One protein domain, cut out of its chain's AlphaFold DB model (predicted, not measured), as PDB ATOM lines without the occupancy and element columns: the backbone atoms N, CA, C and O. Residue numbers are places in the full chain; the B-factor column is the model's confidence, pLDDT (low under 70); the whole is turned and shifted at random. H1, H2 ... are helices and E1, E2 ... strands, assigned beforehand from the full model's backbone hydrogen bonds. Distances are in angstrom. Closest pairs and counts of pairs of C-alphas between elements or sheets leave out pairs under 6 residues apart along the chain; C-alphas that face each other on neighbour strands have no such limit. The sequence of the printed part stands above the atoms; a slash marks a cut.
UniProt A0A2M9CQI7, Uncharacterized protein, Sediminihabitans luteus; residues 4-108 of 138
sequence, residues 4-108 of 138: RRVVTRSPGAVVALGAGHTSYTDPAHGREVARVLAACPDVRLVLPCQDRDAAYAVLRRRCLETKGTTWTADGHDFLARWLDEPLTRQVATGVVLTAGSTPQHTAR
ATOM      1  N   ARG A   4      65.393  -0.531  85.465       86.56
ATOM      2  CA  ARG A   4      65.207   0.020  84.113       86.56
ATOM      3  C   ARG A   4      64.405   1.310  84.111       86.56
ATOM      4  O   ARG A   4      64.818   2.281  83.492       86.56
ATOM      5  N   ARG A   5      63.250   1.323  84.781       86.81
ATOM      6  CA  ARG A   5      62.346   2.478  84.774       86.81
ATOM      7  C   ARG A   5      62.954   3.692  85.473       86.81
ATOM      8  O   ARG A   5      62.650   4.804  85.059       86.81
ATOM      9  N   VAL A   6      63.740   3.485  86.532       88.00
ATOM     10  CA  VAL A   6      64.411   4.577  87.254       88.00
ATOM     11  C   VAL A   6      65.520   5.162  86.388       88.00
ATOM     12  O   VAL A   6      65.512   6.355  86.115       88.00
ATOM     13  N   VAL A   7      66.420   4.313  85.890       88.50
ATOM     14  CA  VAL A   7      67.588   4.746  85.111       88.50
ATOM     15  C   VAL A   7      67.170   5.502  83.848       88.50
ATOM     16  O   VAL A   7      67.695   6.575  83.570       88.50
ATOM     17  N   THR A   8      66.173   5.009  83.106       87.25
ATOM     18  CA  THR A   8      65.752   5.652  81.848       87.25
ATOM     19  C   THR A   8      65.007   6.968  82.043       87.25
ATOM     20  O   THR A   8      64.994   7.798  81.137       87.25
ATOM     21  N   ARG A   9      64.370   7.175  83.199       90.50
ATOM     22  CA  ARG A   9      63.591   8.389  83.489       90.50
ATOM     23  C   ARG A   9      64.384   9.465  84.223       90.50
ATOM     24  O   ARG A   9      63.834  10.534  84.475       90.50
ATOM     25  N   SER A  10      65.638   9.201  84.573       89.19
ATOM     26  CA  SER A  10      66.439  10.098  85.407       89.19
ATOM     27  C   SER A  10      67.816  10.386  84.792       89.19
ATOM     28  O   SER A  10      68.835  10.130  85.434       89.19
ATOM     29  N   PRO A  11      67.879  10.915  83.551       88.44
ATOM     30  CA  PRO A  11      69.152  11.279  82.937       88.44
ATOM     31  C   PRO A  11      69.864  12.355  83.769       88.44
ATOM     32  O   PRO A  11      69.246  13.325  84.205       88.44
ATOM     33  N   GLY A  12      71.166  12.170  83.998       87.81
ATOM     34  CA  GLY A  12      71.994  13.093  84.786       87.81
ATOM     35  C   GLY A  12      71.765  13.048  86.303       87.81
ATOM     36  O   GLY A  12      72.357  13.849  87.022       87.81
ATOM     37  N   ALA A  13      70.926  12.138  86.806       91.94
ATOM     38  CA  ALA A  13      70.682  11.990  88.236       91.94
ATOM     39  C   ALA A  13      71.618  10.963  88.889       91.94
ATOM     40  O   ALA A  13      72.034   9.987  88.265       91.94
ATOM     41  N   VAL A  14      71.859  11.133  90.191       92.44
ATOM     42  CA  VAL A  14      72.394  10.069  91.051       92.44
ATOM     43  C   VAL A  14      71.224   9.216  91.532       92.44
ATOM     44  O   VAL A  14      70.308   9.716  92.184       92.44
ATOM     45  N   VAL A  15      71.255   7.922  91.214       93.38
ATOM     46  CA  VAL A  15      70.197   6.973  91.573       93.38
ATOM     47  C   VAL A  15      70.698   6.025  92.658       93.38
ATOM     48  O   VAL A  15      71.659   5.290  92.453       93.38
ATOM     49  N   ALA A  16      70.013   5.997  93.802       92.69
ATOM     50  CA  ALA A  16      70.253   5.004  94.845       92.69
ATOM     51  C   ALA A  16      69.385   3.759  94.603       92.69
ATOM     52  O   ALA A  16      68.156   3.822  94.681       92.69
ATOM     53  N   LEU A  17      70.020   2.620  94.325       91.69
ATOM     54  CA  LEU A  17      69.342   1.336  94.156       91.69
ATOM     55  C   LEU A  17      69.402   0.539  95.460       91.69
ATOM     56  O   LEU A  17      70.476   0.246  95.979       91.69
ATOM     57  N   GLY A  18      68.237   0.175  95.998       90.81
ATOM     58  CA  GLY A  18      68.171  -0.784  97.103       90.81
ATOM     59  C   GLY A  18      68.591  -2.182  96.641       90.81
ATOM     60  O   GLY A  18      68.355  -2.527  95.485       90.81
ATOM     61  N   ALA A  19      69.134  -2.997  97.548       89.44
ATOM     62  CA  ALA A  19      69.733  -4.302  97.244       89.44
ATOM     63  C   ALA A  19      68.835  -5.278  96.452       89.44
ATOM     64  O   ALA A  19      69.317  -6.049  95.630       89.44
ATOM     65  N   GLY A  20      67.510  -5.195  96.614       88.62
ATOM     66  CA  GLY A  20      66.566  -5.993  95.824       88.62
ATOM     67  C   GLY A  20      66.555  -5.688  94.316       88.62
ATOM     68  O   GLY A  20      66.004  -6.468  93.550       88.62
ATOM     69  N   HIS A  21      67.160  -4.586  93.857       90.00
ATOM     70  CA  HIS A  21      67.245  -4.247  92.428       90.00
ATOM     71  C   HIS A  21      68.342  -5.013  91.681       90.00
ATOM     72  O   HIS A  21      68.446  -4.868  90.468       90.00
ATOM     73  N   THR A  22      69.156  -5.804  92.380       88.62
ATOM     74  CA  THR A  22      70.195  -6.661  91.789       88.62
ATOM     75  C   THR A  22      70.086  -8.113  92.252       88.62
ATOM     76  O   THR A  22      70.982  -8.894  91.979       88.62
ATOM     77  N   SER A  23      68.986  -8.504  92.900       91.31
ATOM     78  CA  SER A  23      68.754  -9.865  93.401       91.31
ATOM     79  C   SER A  23      67.447 -10.405  92.827       91.31
ATOM     80  O   SER A  23      66.365  -9.994  93.251       91.31
ATOM     81  N   TYR A  24      67.540 -11.356  91.898       90.94
ATOM     82  CA  TYR A  24      66.394 -11.922  91.185       90.94
ATOM     83  C   TYR A  24      66.419 -13.447  91.214       90.94
ATOM     84  O   TYR A  24      67.473 -14.063  91.106       90.94
ATOM     85  N   THR A  25      65.247 -14.066  91.338       90.19
ATOM     86  CA  THR A  25      65.084 -15.519  91.159       90.19
ATOM     87  C   THR A  25      65.019 -15.902  89.684       90.19
ATOM     88  O   THR A  25      65.521 -16.952  89.300       90.19
ATOM     89  N   ASP A  26      64.431 -15.039  88.853       92.44
ATOM     90  CA  ASP A  26      64.394 -15.208  87.404       92.44
ATOM     91  C   ASP A  26      65.644 -14.576  86.753       92.44
ATOM     92  O   ASP A  26      65.834 -13.352  86.842       92.44
ATOM     93  N   PRO A  27      66.487 -15.367  86.063       91.62
ATOM     94  CA  PRO A  27      67.689 -14.864  85.408       91.62
ATOM     95  C   PRO A  27      67.401 -13.853  84.288       91.62
ATOM     96  O   PRO A  27      68.282 -13.052  83.960       91.62
ATOM     97  N   ALA A  28      66.202 -13.841  83.694       93.31
ATOM     98  CA  ALA A  28      65.834 -12.860  82.675       93.31
ATOM     99  C   ALA A  28      65.847 -11.428  83.238       93.31
ATOM    100  O   ALA A  28      66.408 -10.527  82.607       93.31
ATOM    101  N   HIS A  29      65.331 -11.235  84.458       92.50
ATOM    102  CA  HIS A  29      65.373  -9.942  85.144       92.50
ATOM    103  C   HIS A  29      66.809  -9.512  85.464       92.50
ATOM    104  O   HIS A  29      67.171  -8.358  85.228       92.50
ATOM    105  N   GLY A  30      67.655 -10.443  85.920       93.00
ATOM    106  CA  GLY A  30      69.069 -10.164  86.180       93.00
ATOM    107  C   GLY A  30      69.810  -9.683  84.928       93.00
ATOM    108  O   GLY A  30      70.508  -8.670  84.965       93.00
ATOM    109  N   ARG A  31      69.590 -10.346  83.783       94.25
ATOM    110  CA  ARG A  31      70.168  -9.944  82.485       94.25
ATOM    111  C   ARG A  31      69.672  -8.574  82.023       94.25
ATOM    112  O   ARG A  31      70.448  -7.805  81.458       94.25
ATOM    113  N   GLU A  32      68.393  -8.264  82.231       93.69
ATOM    114  CA  GLU A  32      67.843  -6.952  81.881       93.69
ATOM    115  C   GLU A  32      68.481  -5.839  82.716       93.69
ATOM    116  O   GLU A  32      68.928  -4.837  82.154       93.69
ATOM    117  N   VAL A  33      68.574  -6.023  84.036       93.44
ATOM    118  CA  VAL A  33      69.217  -5.049  84.924       93.44
ATOM    119  C   VAL A  33      70.689  -4.873  84.579       93.44
ATOM    120  O   VAL A  33      71.136  -3.734  84.457       93.44
ATOM    121  N   ALA A  34      71.419  -5.967  84.343       94.50
ATOM    122  CA  ALA A  34      72.818  -5.903  83.930       94.50
ATOM    123  C   ALA A  34      73.000  -5.040  82.676       94.50
ATOM    124  O   ALA A  34      73.850  -4.156  82.649       94.50
ATOM    125  N   ARG A  35      72.153  -5.240  81.656       94.50
ATOM    126  CA  ARG A  35      72.201  -4.464  80.410       94.50
ATOM    127  C   ARG A  35      71.930  -2.977  80.637       94.50
ATOM    128  O   ARG A  35      72.594  -2.144  80.034       94.50
ATOM    129  N   VAL A  36      70.945  -2.644  81.471       93.69
ATOM    130  CA  VAL A  36      70.603  -1.245  81.772       93.69
ATOM    131  C   VAL A  36      71.746  -0.554  82.505       93.69
ATOM    132  O   VAL A  36      72.110   0.557  82.137       93.69
ATOM    133  N   LEU A  37      72.306  -1.201  83.527       93.75
ATOM    134  CA  LEU A  37      73.372  -0.615  84.336       93.75
ATOM    135  C   LEU A  37      74.699  -0.538  83.576       93.75
ATOM    136  O   LEU A  37      75.433   0.421  83.764       93.75
ATOM    137  N   ALA A  38      74.962  -1.462  82.648       91.75
ATOM    138  CA  ALA A  38      76.121  -1.388  81.758       91.75
ATOM    139  C   ALA A  38      76.096  -0.168  80.814       91.75
ATOM    140  O   ALA A  38      77.139   0.230  80.305       91.75
ATOM    141  N   ALA A  39      74.924   0.431  80.572       89.81
ATOM    142  CA  ALA A  39      74.805   1.672  79.806       89.81
ATOM    143  C   ALA A  39      75.047   2.932  80.658       89.81
ATOM    144  O   ALA A  39      75.120   4.036  80.116       89.81
ATOM    145  N   CYS A  40      75.148   2.796  81.984       91.31
ATOM    146  CA  CYS A  40      75.512   3.893  82.866       91.31
ATOM    147  C   CYS A  40      77.041   4.047  82.888       91.31
ATOM    148  O   CYS A  40      77.747   3.055  83.060       91.31
ATOM    149  N   PRO A  41      77.570   5.278  82.770       90.56
ATOM    150  CA  PRO A  41      79.016   5.499  82.770       90.56
ATOM    151  C   PRO A  41      79.664   5.192  84.127       90.56
ATOM    152  O   PRO A  41      80.859   4.916  84.188       90.56
ATOM    153  N   ASP A  42      78.890   5.253  85.214       93.06
ATOM    154  CA  ASP A  42      79.381   5.034  86.567       93.06
ATOM    155  C   ASP A  42      78.322   4.327  87.426       93.06
ATOM    156  O   ASP A  42      77.184   4.789  87.542       93.06
ATOM    157  N   VAL A  43      78.697   3.189  88.014       94.88
ATOM    158  CA  VAL A  43      77.867   2.386  88.919       94.88
ATOM    159  C   VAL A  43      78.729   1.985  90.111       94.88
ATOM    160  O   VAL A  43      79.631   1.156  89.990       94.88
ATOM    161  N   ARG A  44      78.468   2.557  91.289       95.19
ATOM    162  CA  ARG A  44      79.280   2.303  92.491       95.19
ATOM    163  C   ARG A  44      78.595   1.351  93.458       95.19
ATOM    164  O   ARG A  44      77.495   1.621  93.935       95.19
ATOM    165  N   LEU A  45      79.297   0.279  93.818       95.06
ATOM    166  CA  LEU A  45      78.926  -0.590  94.928       95.06
ATOM    167  C   LEU A  45      79.451   0.003  96.239       95.06
ATOM    168  O   LEU A  45      80.659   0.107  96.437       95.06
ATOM    169  N   VAL A  46      78.550   0.377  97.144       94.44
ATOM    170  CA  VAL A  46      78.907   0.959  98.445       94.44
ATOM    171  C   VAL A  46      78.917  -0.125  99.521       94.44
ATOM    172  O   VAL A  46      77.887  -0.738  99.790       94.44
ATOM    173  N   LEU A  47      80.065  -0.333 100.168       95.69
ATOM    174  CA  LEU A  47      80.252  -1.321 101.236       95.69
ATOM    175  C   LEU A  47      80.871  -0.684 102.493       95.69
ATOM    176  O   LEU A  47      81.569   0.328 102.405       95.69
ATOM    177  N   PRO A  48      80.654  -1.245 103.695       95.44
ATOM    178  CA  PRO A  48      81.385  -0.827 104.889       95.44
ATOM    179  C   PRO A  48      82.892  -1.079 104.781       95.44
ATOM    180  O   PRO A  48      83.683  -0.176 105.042       95.44
ATOM    181  N   CYS A  49      83.271  -2.284 104.366       95.38
ATOM    182  CA  CYS A  49      84.645  -2.763 104.235       95.38
ATOM    183  C   CYS A  49      84.696  -3.924 103.222       95.38
ATOM    184  O   CYS A  49      83.662  -4.327 102.687       95.38
ATOM    185  N   GLN A  50      85.903  -4.416 102.918       93.88
ATOM    186  CA  GLN A  50      86.098  -5.542 101.991       93.88
ATOM    187  C   GLN A  50      85.803  -6.897 102.636       93.88
ATOM    188  O   GLN A  50      85.323  -7.798 101.951       93.88
ATOM    189  N   ASP A  51      86.089  -7.026 103.934       96.44
ATOM    190  CA  ASP A  51      85.818  -8.242 104.689       96.44
ATOM    191  C   ASP A  51      84.308  -8.477 104.784       96.44
ATOM    192  O   ASP A  51      83.553  -7.612 105.238       96.44
ATOM    193  N   ARG A  52      83.871  -9.641 104.305       95.31
ATOM    194  CA  ARG A  52      82.452  -9.957 104.136       95.31
ATOM    195  C   ARG A  52      81.732 -10.014 105.479       95.31
ATOM    196  O   ARG A  52      80.656  -9.433 105.609       95.31
ATOM    197  N   ASP A  53      82.311 -10.675 106.475       97.56
ATOM    198  CA  ASP A  53      81.654 -10.882 107.767       97.56
ATOM    199  C   ASP A  53      81.602  -9.589 108.587       97.56
ATOM    200  O   ASP A  53      80.560  -9.251 109.158       97.56
ATOM    201  N   ALA A  54      82.670  -8.792 108.564       97.00
ATOM    202  CA  ALA A  54      82.681  -7.458 109.147       97.00
ATOM    203  C   ALA A  54      81.684  -6.525 108.441       97.00
ATOM    204  O   ALA A  54      80.954  -5.781 109.106       97.00
ATOM    205  N   ALA A  55      81.594  -6.578 107.107       96.81
ATOM    206  CA  ALA A  55      80.612  -5.804 106.354       96.81
ATOM    207  C   ALA A  55      79.183  -6.205 106.739       96.81
ATOM    208  O   ALA A  55      78.359  -5.330 107.025       96.81
ATOM    209  N   TYR A  56      78.901  -7.508 106.811       97.44
ATOM    210  CA  TYR A  56      77.615  -8.037 107.251       97.44
ATOM    211  C   TYR A  56      77.261  -7.556 108.664       97.44
ATOM    212  O   TYR A  56      76.176  -7.011 108.868       97.44
ATOM    213  N   ALA A  57      78.183  -7.667 109.625       96.94
ATOM    214  CA  ALA A  57      77.956  -7.230 111.003       96.94
ATOM    215  C   ALA A  57      77.599  -5.734 111.086       96.94
ATOM    216  O   ALA A  57      76.643  -5.352 111.770       96.94
ATOM    217  N   VAL A  58      78.311  -4.883 110.338       96.12
ATOM    218  CA  VAL A  58      78.026  -3.442 110.275       96.12
ATOM    219  C   VAL A  58      76.666  -3.164 109.633       96.12
ATOM    220  O   VAL A  58      75.898  -2.353 110.157       96.12
ATOM    221  N   LEU A  59      76.347  -3.812 108.509       95.38
ATOM    222  CA  LEU A  59      75.073  -3.616 107.815       95.38
ATOM    223  C   LEU A  59      73.889  -4.096 108.656       95.38
ATOM    224  O   LEU A  59      72.876  -3.398 108.726       95.38
ATOM    225  N   ARG A  60      74.030  -5.240 109.333       96.88
ATOM    226  CA  ARG A  60      73.008  -5.806 110.218       96.88
ATOM    227  C   ARG A  60      72.712  -4.863 111.374       96.88
ATOM    228  O   ARG A  60      71.548  -4.537 111.598       96.88
ATOM    229  N   ARG A  61      73.757  -4.364 112.047       96.06
ATOM    230  CA  ARG A  61      73.623  -3.368 113.120       96.06
ATOM    231  C   ARG A  61      72.878  -2.122 112.632       96.06
ATOM    232  O   ARG A  61      71.879  -1.742 113.229       96.06
ATOM    233  N   ARG A  62      73.298  -1.543 111.500       94.06
ATOM    234  CA  ARG A  62      72.655  -0.349 110.921       94.06
ATOM    235  C   ARG A  62      71.193  -0.587 110.543       94.06
ATOM    236  O   ARG A  62      70.366   0.301 110.737       94.06
ATOM    237  N   CYS A  63      70.857  -1.751 109.982       95.50
ATOM    238  CA  CYS A  63      69.470  -2.077 109.641       95.50
ATOM    239  C   CYS A  63      68.597  -2.191 110.895       95.50
ATOM    240  O   CYS A  63      67.482  -1.673 110.893       95.50
ATOM    241  N   LEU A  64      69.114  -2.780 111.975       96.50
ATOM    242  CA  LEU A  64      68.396  -2.838 113.245       96.50
ATOM    243  C   LEU A  64      68.170  -1.433 113.824       96.50
ATOM    244  O   LEU A  64      67.038  -1.086 114.138       96.50
ATOM    245  N   GLU A  65      69.218  -0.609 113.883       96.00
ATOM    246  CA  GLU A  65      69.162   0.758 114.429       96.00
ATOM    247  C   GLU A  65      68.209   1.678 113.652       96.00
ATOM    248  O   GLU A  65      67.493   2.475 114.248       96.00
ATOM    249  N   THR A  66      68.202   1.590 112.319       93.50
ATOM    250  CA  THR A  66      67.494   2.567 111.468       93.50
ATOM    251  C   THR A  66      66.165   2.070 110.914       93.50
ATOM    252  O   THR A  66      65.339   2.880 110.500       93.50
ATOM    253  N   LYS A  67      65.954   0.751 110.862       92.94
ATOM    254  CA  LYS A  67      64.774   0.128 110.238       92.94
ATOM    255  C   LYS A  67      64.067  -0.871 111.152       92.94
ATOM    256  O   LYS A  67      63.038  -1.405 110.752       92.94
ATOM    257  N   GLY A  68      64.620  -1.168 112.330       95.94
ATOM    258  CA  GLY A  68      64.047  -2.136 113.266       95.94
ATOM    259  C   GLY A  68      64.057  -3.580 112.757       95.94
ATOM    260  O   GLY A  68      63.294  -4.400 113.252       95.94
ATOM    261  N   THR A  69      64.884  -3.910 111.759       95.19
ATOM    262  CA  THR A  69      64.930  -5.259 111.172       95.19
ATOM    263  C   THR A  69      66.344  -5.672 110.789       95.19
ATOM    264  O   THR A  69      67.155  -4.853 110.361       95.19
ATOM    265  N   THR A  70      66.635  -6.967 110.896       93.94
ATOM    266  CA  THR A  70      67.853  -7.585 110.355       93.94
ATOM    267  C   THR A  70      67.673  -8.086 108.925       93.94
ATOM    268  O   THR A  70      68.618  -8.631 108.368       93.94
ATOM    269  N   TRP A  71      66.482  -7.900 108.337       94.50
ATOM    270  CA  TRP A  71      66.079  -8.508 107.064       94.50
ATOM    271  C   TRP A  71      66.128 -10.039 107.093       94.50
ATOM    272  O   TRP A  71      66.481 -10.682 106.108       94.50
ATOM    273  N   THR A  72      65.754 -10.620 108.231       95.50
ATOM    274  CA  THR A  72      65.526 -12.058 108.372       95.50
ATOM    275  C   THR A  72      64.023 -12.309 108.408       95.50
ATOM    276  O   THR A  72      63.339 -11.732 109.252       95.50
ATOM    277  N   ALA A  73      63.505 -13.137 107.505       93.88
ATOM    278  CA  ALA A  73      62.097 -13.536 107.494       93.88
ATOM    279  C   ALA A  73      61.959 -14.959 106.944       93.88
ATOM    280  O   ALA A  73      62.705 -15.338 106.045       93.88
ATOM    281  N   ASP A  74      61.047 -15.748 107.517       93.25
ATOM    282  CA  ASP A  74      60.767 -17.135 107.111       93.25
ATOM    283  C   ASP A  74      62.019 -18.033 107.038       93.25
ATOM    284  O   ASP A  74      62.172 -18.858 106.145       93.25
ATOM    285  N   GLY A  75      62.965 -17.838 107.966       93.00
ATOM    286  CA  GLY A  75      64.239 -18.570 107.988       93.00
ATOM    287  C   GLY A  75      65.266 -18.112 106.944       93.00
ATOM    288  O   GLY A  75      66.375 -18.639 106.905       93.00
ATOM    289  N   HIS A  76      64.941 -17.107 106.128       93.69
ATOM    290  CA  HIS A  76      65.836 -16.547 105.126       93.69
ATOM    291  C   HIS A  76      66.528 -15.284 105.633       93.69
ATOM    292  O   HIS A  76      65.880 -14.321 106.041       93.69
ATOM    293  N   ASP A  77      67.857 -15.265 105.542       96.25
ATOM    294  CA  ASP A  77      68.664 -14.063 105.732       96.25
ATOM    295  C   ASP A  77      68.832 -13.327 104.396       96.25
ATOM    296  O   ASP A  77      69.726 -13.623 103.594       96.25
ATOM    297  N   PHE A  78      67.944 -12.366 104.137       95.12
ATOM    298  CA  PHE A  78      68.001 -11.570 102.915       95.12
ATOM    299  C   PHE A  78      69.220 -10.650 102.892       95.12
ATOM    300  O   PHE A  78      69.753 -10.393 101.816       95.12
ATOM    301  N   LEU A  79      69.692 -10.177 104.050       95.88
ATOM    302  CA  LEU A  79      70.860  -9.305 104.111       95.88
ATOM    303  C   LEU A  79      72.130 -10.047 103.684       95.88
ATOM    304  O   LEU A  79      72.889  -9.518 102.873       95.88
ATOM    305  N   ALA A  80      72.335 -11.264 104.197       96.25
ATOM    306  CA  ALA A  80      73.444 -12.120 103.784       96.25
ATOM    307  C   ALA A  80      73.351 -12.432 102.287       96.25
ATOM    308  O   ALA A  80      74.299 -12.189 101.546       96.25
ATOM    309  N   ARG A  81      72.169 -12.860 101.820       95.00
ATOM    310  CA  ARG A  81      71.935 -13.150 100.400       95.00
ATOM    311  C   ARG A  81      72.272 -11.962  99.499       95.00
ATOM    312  O   ARG A  81      72.943 -12.136  98.492       95.00
ATOM    313  N   TRP A  82      71.807 -10.765  99.842       95.31
ATOM    314  CA  TRP A  82      72.077  -9.565  99.052       95.31
ATOM    315  C   TRP A  82      73.549  -9.164  99.051       95.31
ATOM    316  O   TRP A  82      74.038  -8.663  98.039       95.31
ATOM    317  N   LEU A  83      74.247  -9.359 100.171       95.19
ATOM    318  CA  LEU A  83      75.677  -9.083 100.269       95.19
ATOM    319  C   LEU A  83      76.499 -10.021  99.373       95.19
ATOM    320  O   LEU A  83      77.486  -9.588  98.775       95.19
ATOM    321  N   ASP A  84      76.060 -11.273  99.264       94.50
ATOM    322  CA  ASP A  84      76.733 -12.326  98.504       94.50
ATOM    323  C   ASP A  84      76.255 -12.402  97.032       94.50
ATOM    324  O   ASP A  84      76.776 -13.194  96.248       94.50
ATOM    325  N   GLU A  85      75.296 -11.560  96.624       93.62
ATOM    326  CA  GLU A  85      74.685 -11.568  95.289       93.62
ATOM    327  C   GLU A  85      75.698 -11.193  94.180       93.62
ATOM    328  O   GLU A  85      76.158 -10.041  94.121       93.62
ATOM    329  N   PRO A  86      76.022 -12.110  93.243       93.25
ATOM    330  CA  PRO A  86      77.061 -11.880  92.236       93.25
ATOM    331  C   PRO A  86      76.755 -10.719  91.290       93.25
ATOM    332  O   PRO A  86      77.662  -9.970  90.912       93.25
ATOM    333  N   LEU A  87      75.477 -10.535  90.935       93.31
ATOM    334  CA  LEU A  87      75.062  -9.502  89.988       93.31
ATOM    335  C   LEU A  87      75.464  -8.101  90.470       93.31
ATOM    336  O   LEU A  87      75.888  -7.277  89.664       93.31
ATOM    337  N   THR A  88      75.412  -7.845  91.781       92.50
ATOM    338  CA  THR A  88      75.793  -6.555  92.376       92.50
ATOM    339  C   THR A  88      77.249  -6.190  92.080       92.50
ATOM    340  O   THR A  88      77.548  -5.036  91.777       92.50
ATOM    341  N   ARG A  89      78.163  -7.167  92.133       93.38
ATOM    342  CA  ARG A  89      79.579  -6.950  91.800       93.38
ATOM    343  C   ARG A  89      79.801  -6.883  90.294       93.38
ATOM    344  O   ARG A  89      80.607  -6.077  89.849       93.38
ATOM    345  N   GLN A  90      79.067  -7.687  89.526       94.56
ATOM    346  CA  GLN A  90      79.172  -7.723  88.067       94.56
ATOM    347  C   GLN A  90      78.820  -6.379  87.410       94.56
ATOM    348  O   GLN A  90      79.443  -6.006  86.423       94.56
ATOM    349  N   VAL A  91      77.811  -5.669  87.926       94.38
ATOM    350  CA  VAL A  91      77.343  -4.398  87.339       94.38
ATOM    351  C   VAL A  91      78.090  -3.169  87.849       94.38
ATOM    352  O   VAL A  91      77.896  -2.082  87.314       94.38
ATOM    353  N   ALA A  92      78.902  -3.308  88.897       95.12
ATOM    354  CA  ALA A  92      79.619  -2.188  89.485       95.12
ATOM    355  C   ALA A  92      80.858  -1.832  88.652       95.12
ATOM    356  O   ALA A  92      81.702  -2.682  88.379       95.12
ATOM    357  N   THR A  93      81.011  -0.554  88.314       94.50
ATOM    358  CA  THR A  93      82.234  -0.003  87.709       94.50
ATOM    359  C   THR A  93      83.301   0.314  88.759       94.50
ATOM    360  O   THR A  93      84.472   0.484  88.428       94.50
ATOM    361  N   GLY A  94      82.921   0.379  90.039       93.25
ATOM    362  CA  GLY A  94      83.850   0.555  91.150       93.25
ATOM    363  C   GLY A  94      83.212   0.280  92.509       93.25
ATOM    364  O   GLY A  94      81.990   0.277  92.660       93.25
ATOM    365  N   VAL A  95      84.057   0.073  93.519       94.06
ATOM    366  CA  VAL A  95      83.636  -0.153  94.909       94.06
ATOM    367  C   VAL A  95      84.019   1.049  95.764       94.06
ATOM    368  O   VAL A  95      85.135   1.555  95.680       94.06
ATOM    369  N   VAL A  96      83.091   1.490  96.607       95.12
ATOM    370  CA  VAL A  96      83.281   2.569  97.576       95.12
ATOM    371  C   VAL A  96      83.217   1.962  98.965       95.12
ATOM    372  O   VAL A  96      82.178   1.453  99.385       95.12
ATOM    373  N   LEU A  97      84.332   2.024  99.686       95.06
ATOM    374  CA  LEU A  97      84.400   1.584 101.073       95.06
ATOM    375  C   LEU A  97      84.129   2.773 101.981       95.06
ATOM    376  O   LEU A  97      84.810   3.790 101.905       95.06
ATOM    377  N   THR A  98      83.131   2.646 102.848       93.75
ATOM    378  CA  THR A  98      82.776   3.737 103.758       93.75
ATOM    379  C   THR A  98      83.662   3.754 104.995       93.75
ATOM    380  O   THR A  98      83.915   4.834 105.504       93.75
ATOM    381  N   ALA A  99      84.163   2.613 105.483       86.25
ATOM    382  CA  ALA A  99      85.088   2.513 106.622       86.25
ATOM    383  C   ALA A  99      84.670   3.314 107.881       86.25
ATOM    384  O   ALA A  99      85.508   3.745 108.661       86.25
ATOM    385  N   GLY A 100      83.366   3.552 108.077       79.94
ATOM    386  CA  GLY A 100      82.854   4.402 109.166       79.94
ATOM    387  C   GLY A 100      82.857   5.914 108.881       79.94
ATOM    388  O   GLY A 100      82.442   6.686 109.739       79.94
ATOM    389  N   SER A 101      83.254   6.338 107.682       88.25
ATOM    390  CA  SER A 101      83.187   7.723 107.211       88.25
ATOM    391  C   SER A 101      81.766   8.275 107.236       88.25
ATOM    392  O   SER A 101      80.782   7.551 107.050       88.25
ATOM    393  N   THR A 102      81.657   9.596 107.391       91.44
ATOM    394  CA  THR A 102      80.372  10.290 107.292       91.44
ATOM    395  C   THR A 102      79.813  10.218 105.863       91.44
ATOM    396  O   THR A 102      80.581  10.096 104.894       91.44
ATOM    397  N   PRO A 103      78.483  10.340 105.685       91.19
ATOM    398  CA  PRO A 103      77.879  10.411 104.357       91.19
ATOM    399  C   PRO A 103      78.482  11.519 103.485       91.19
ATOM    400  O   PRO A 103      78.753  11.296 102.309       91.19
ATOM    401  N   GLN A 104      78.762  12.692 104.061       93.94
ATOM    402  CA  GLN A 104      79.337  13.837 103.351       93.94
ATOM    403  C   GLN A 104      80.760  13.552 102.868       93.94
ATOM    404  O   GLN A 104      81.102  13.899 101.738       93.94
ATOM    405  N   HIS A 105      81.587  12.914 103.701       93.19
ATOM    406  CA  HIS A 105      82.942  12.535 103.307       93.19
ATOM    407  C   HIS A 105      82.913  11.502 102.175       93.19
ATOM    408  O   HIS A 105      83.576  11.682 101.156       93.19
ATOM    409  N   THR A 106      82.061  10.483 102.309       93.69
ATOM    410  CA  THR A 106      81.870   9.455 101.277       93.69
ATOM    411  C   THR A 106      81.398  10.073  99.959       93.69
ATOM    412  O   THR A 106      81.975   9.798  98.914       93.69
ATOM    413  N   ALA A 107      80.394  10.954  99.992       92.50
ATOM    414  CA  ALA A 107      79.870  11.608  98.795       92.50
ATOM    415  C   ALA A 107      80.936  12.449  98.076       92.50
ATOM    416  O   ALA A 107      81.037  12.395  96.852       92.50
ATOM    417  N   ARG A 108      81.768  13.184  98.828       91.62
ATOM    418  CA  ARG A 108      82.895  13.946  98.267       91.62
ATOM    419  C   ARG A 108      83.933  13.033  97.620       91.62
ATOM    420  O   ARG A 108      84.377  13.331  96.517       91.62
TER     421      ARG A 108
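AT A GLANCE: This is residues 4 to 108 of the 138 residues of an uncharacterized protein of Sediminihabitans luteus (UniProt A0A2M9CQI7). Two short parallel strands, E1 and E2, stand side by side between two longer helices that cross beyond their ends, H3 near their starts and H4 past their finishes. The short helices H2, H5 and H6 fill one side between H3 and H4, while H1 packs on H3, and H7 lies out at the opposite side, past E2. The printed part has 105 residues, with seven named helices and two named strands in the order H1, H2, H3, E1, H4, H5, H6, E2, H7. The class is mostly helix, and the sheet has the order E1, E2, parallel. The whole is compact, with a radius of gyration of the C-alphas of 14.4 A and spans of 37 by 33 by 23 A.

HOW THE PARTS SIT: E1, residues 44 to 47, and E2, residues 94 to 97, are parallel neighbours at 28 degrees. N 45 and O 94 are 2.9 A apart and N 96 and O 45 are 2.8 A apart, within hydrogen-bond range. Between these strands along the chain come H4, residues 52 to 67, H5, residues 78 to 84, and H6, residues 86 to 90; together they make a strand-helix-strand unit, two parallel neighbour strands with helices between. The closest C-alphas of E1 and H4, those of Leu 47 and Ala 55, are 6.8 A apart. H4 and H5 form a helical hairpin and touch, their closest C-alphas being those of Tyr 56 and Ala 80, 6.8 A apart. They run opposite ways at a shallow tilt of 33 degrees, only just short of steep. H5 and H6 meet only through their link. H3, residues 27 to 38, only just touches H6 with its residues 30 to 34 alone, 3 pairs of C-alphas being within 8 A, the closest those of Gly 30 and Leu 87, 7.1 A apart. H2, residues 19 to 22, only just touches residues 30 to 33 of H3, also with 3 pairs, the closest C-alphas being those of Thr 22 and Gly 30, 6.7 A apart. H1, residues 4 to 9, touches residues 32 to 37 of H3, with the C-alphas of Arg 4 and Val 36 closest at 6.0 A. They run the same way at a shallow tilt of 30 degrees. H7, residues 103 to 108, touches no helix; its closest C-alpha to E2 is that of Thr 106, 7.9 A from that of Val 96. Every O i to N i+4 pair is within hydrogen-bond range in H1, H3, H4, H5, H6 and H7, and H2 is too short for such a pair.

IN THESE COORDINATES: H1 begins at C-alpha 4, (65.207, 0.020, 84.113). H3 is 16.3 A long from first to last C-alpha, and H4, the longest helix, is 21.2 A. E1 measures 9.5 A and E2 10.0 A; E1 begins at C-alpha 44, (79.280, 2.303, 92.491). H7 ends at C-alpha 108, (82.895, 13.946, 98.267).

THE WHOLE: The two C-alphas farthest apart, those of Gly 12 and Gly 75, are 40.0 A apart. The printed part has no cut and no long link. The mean pLDDT of the printed part is 93.1, and no printed residue is under 70.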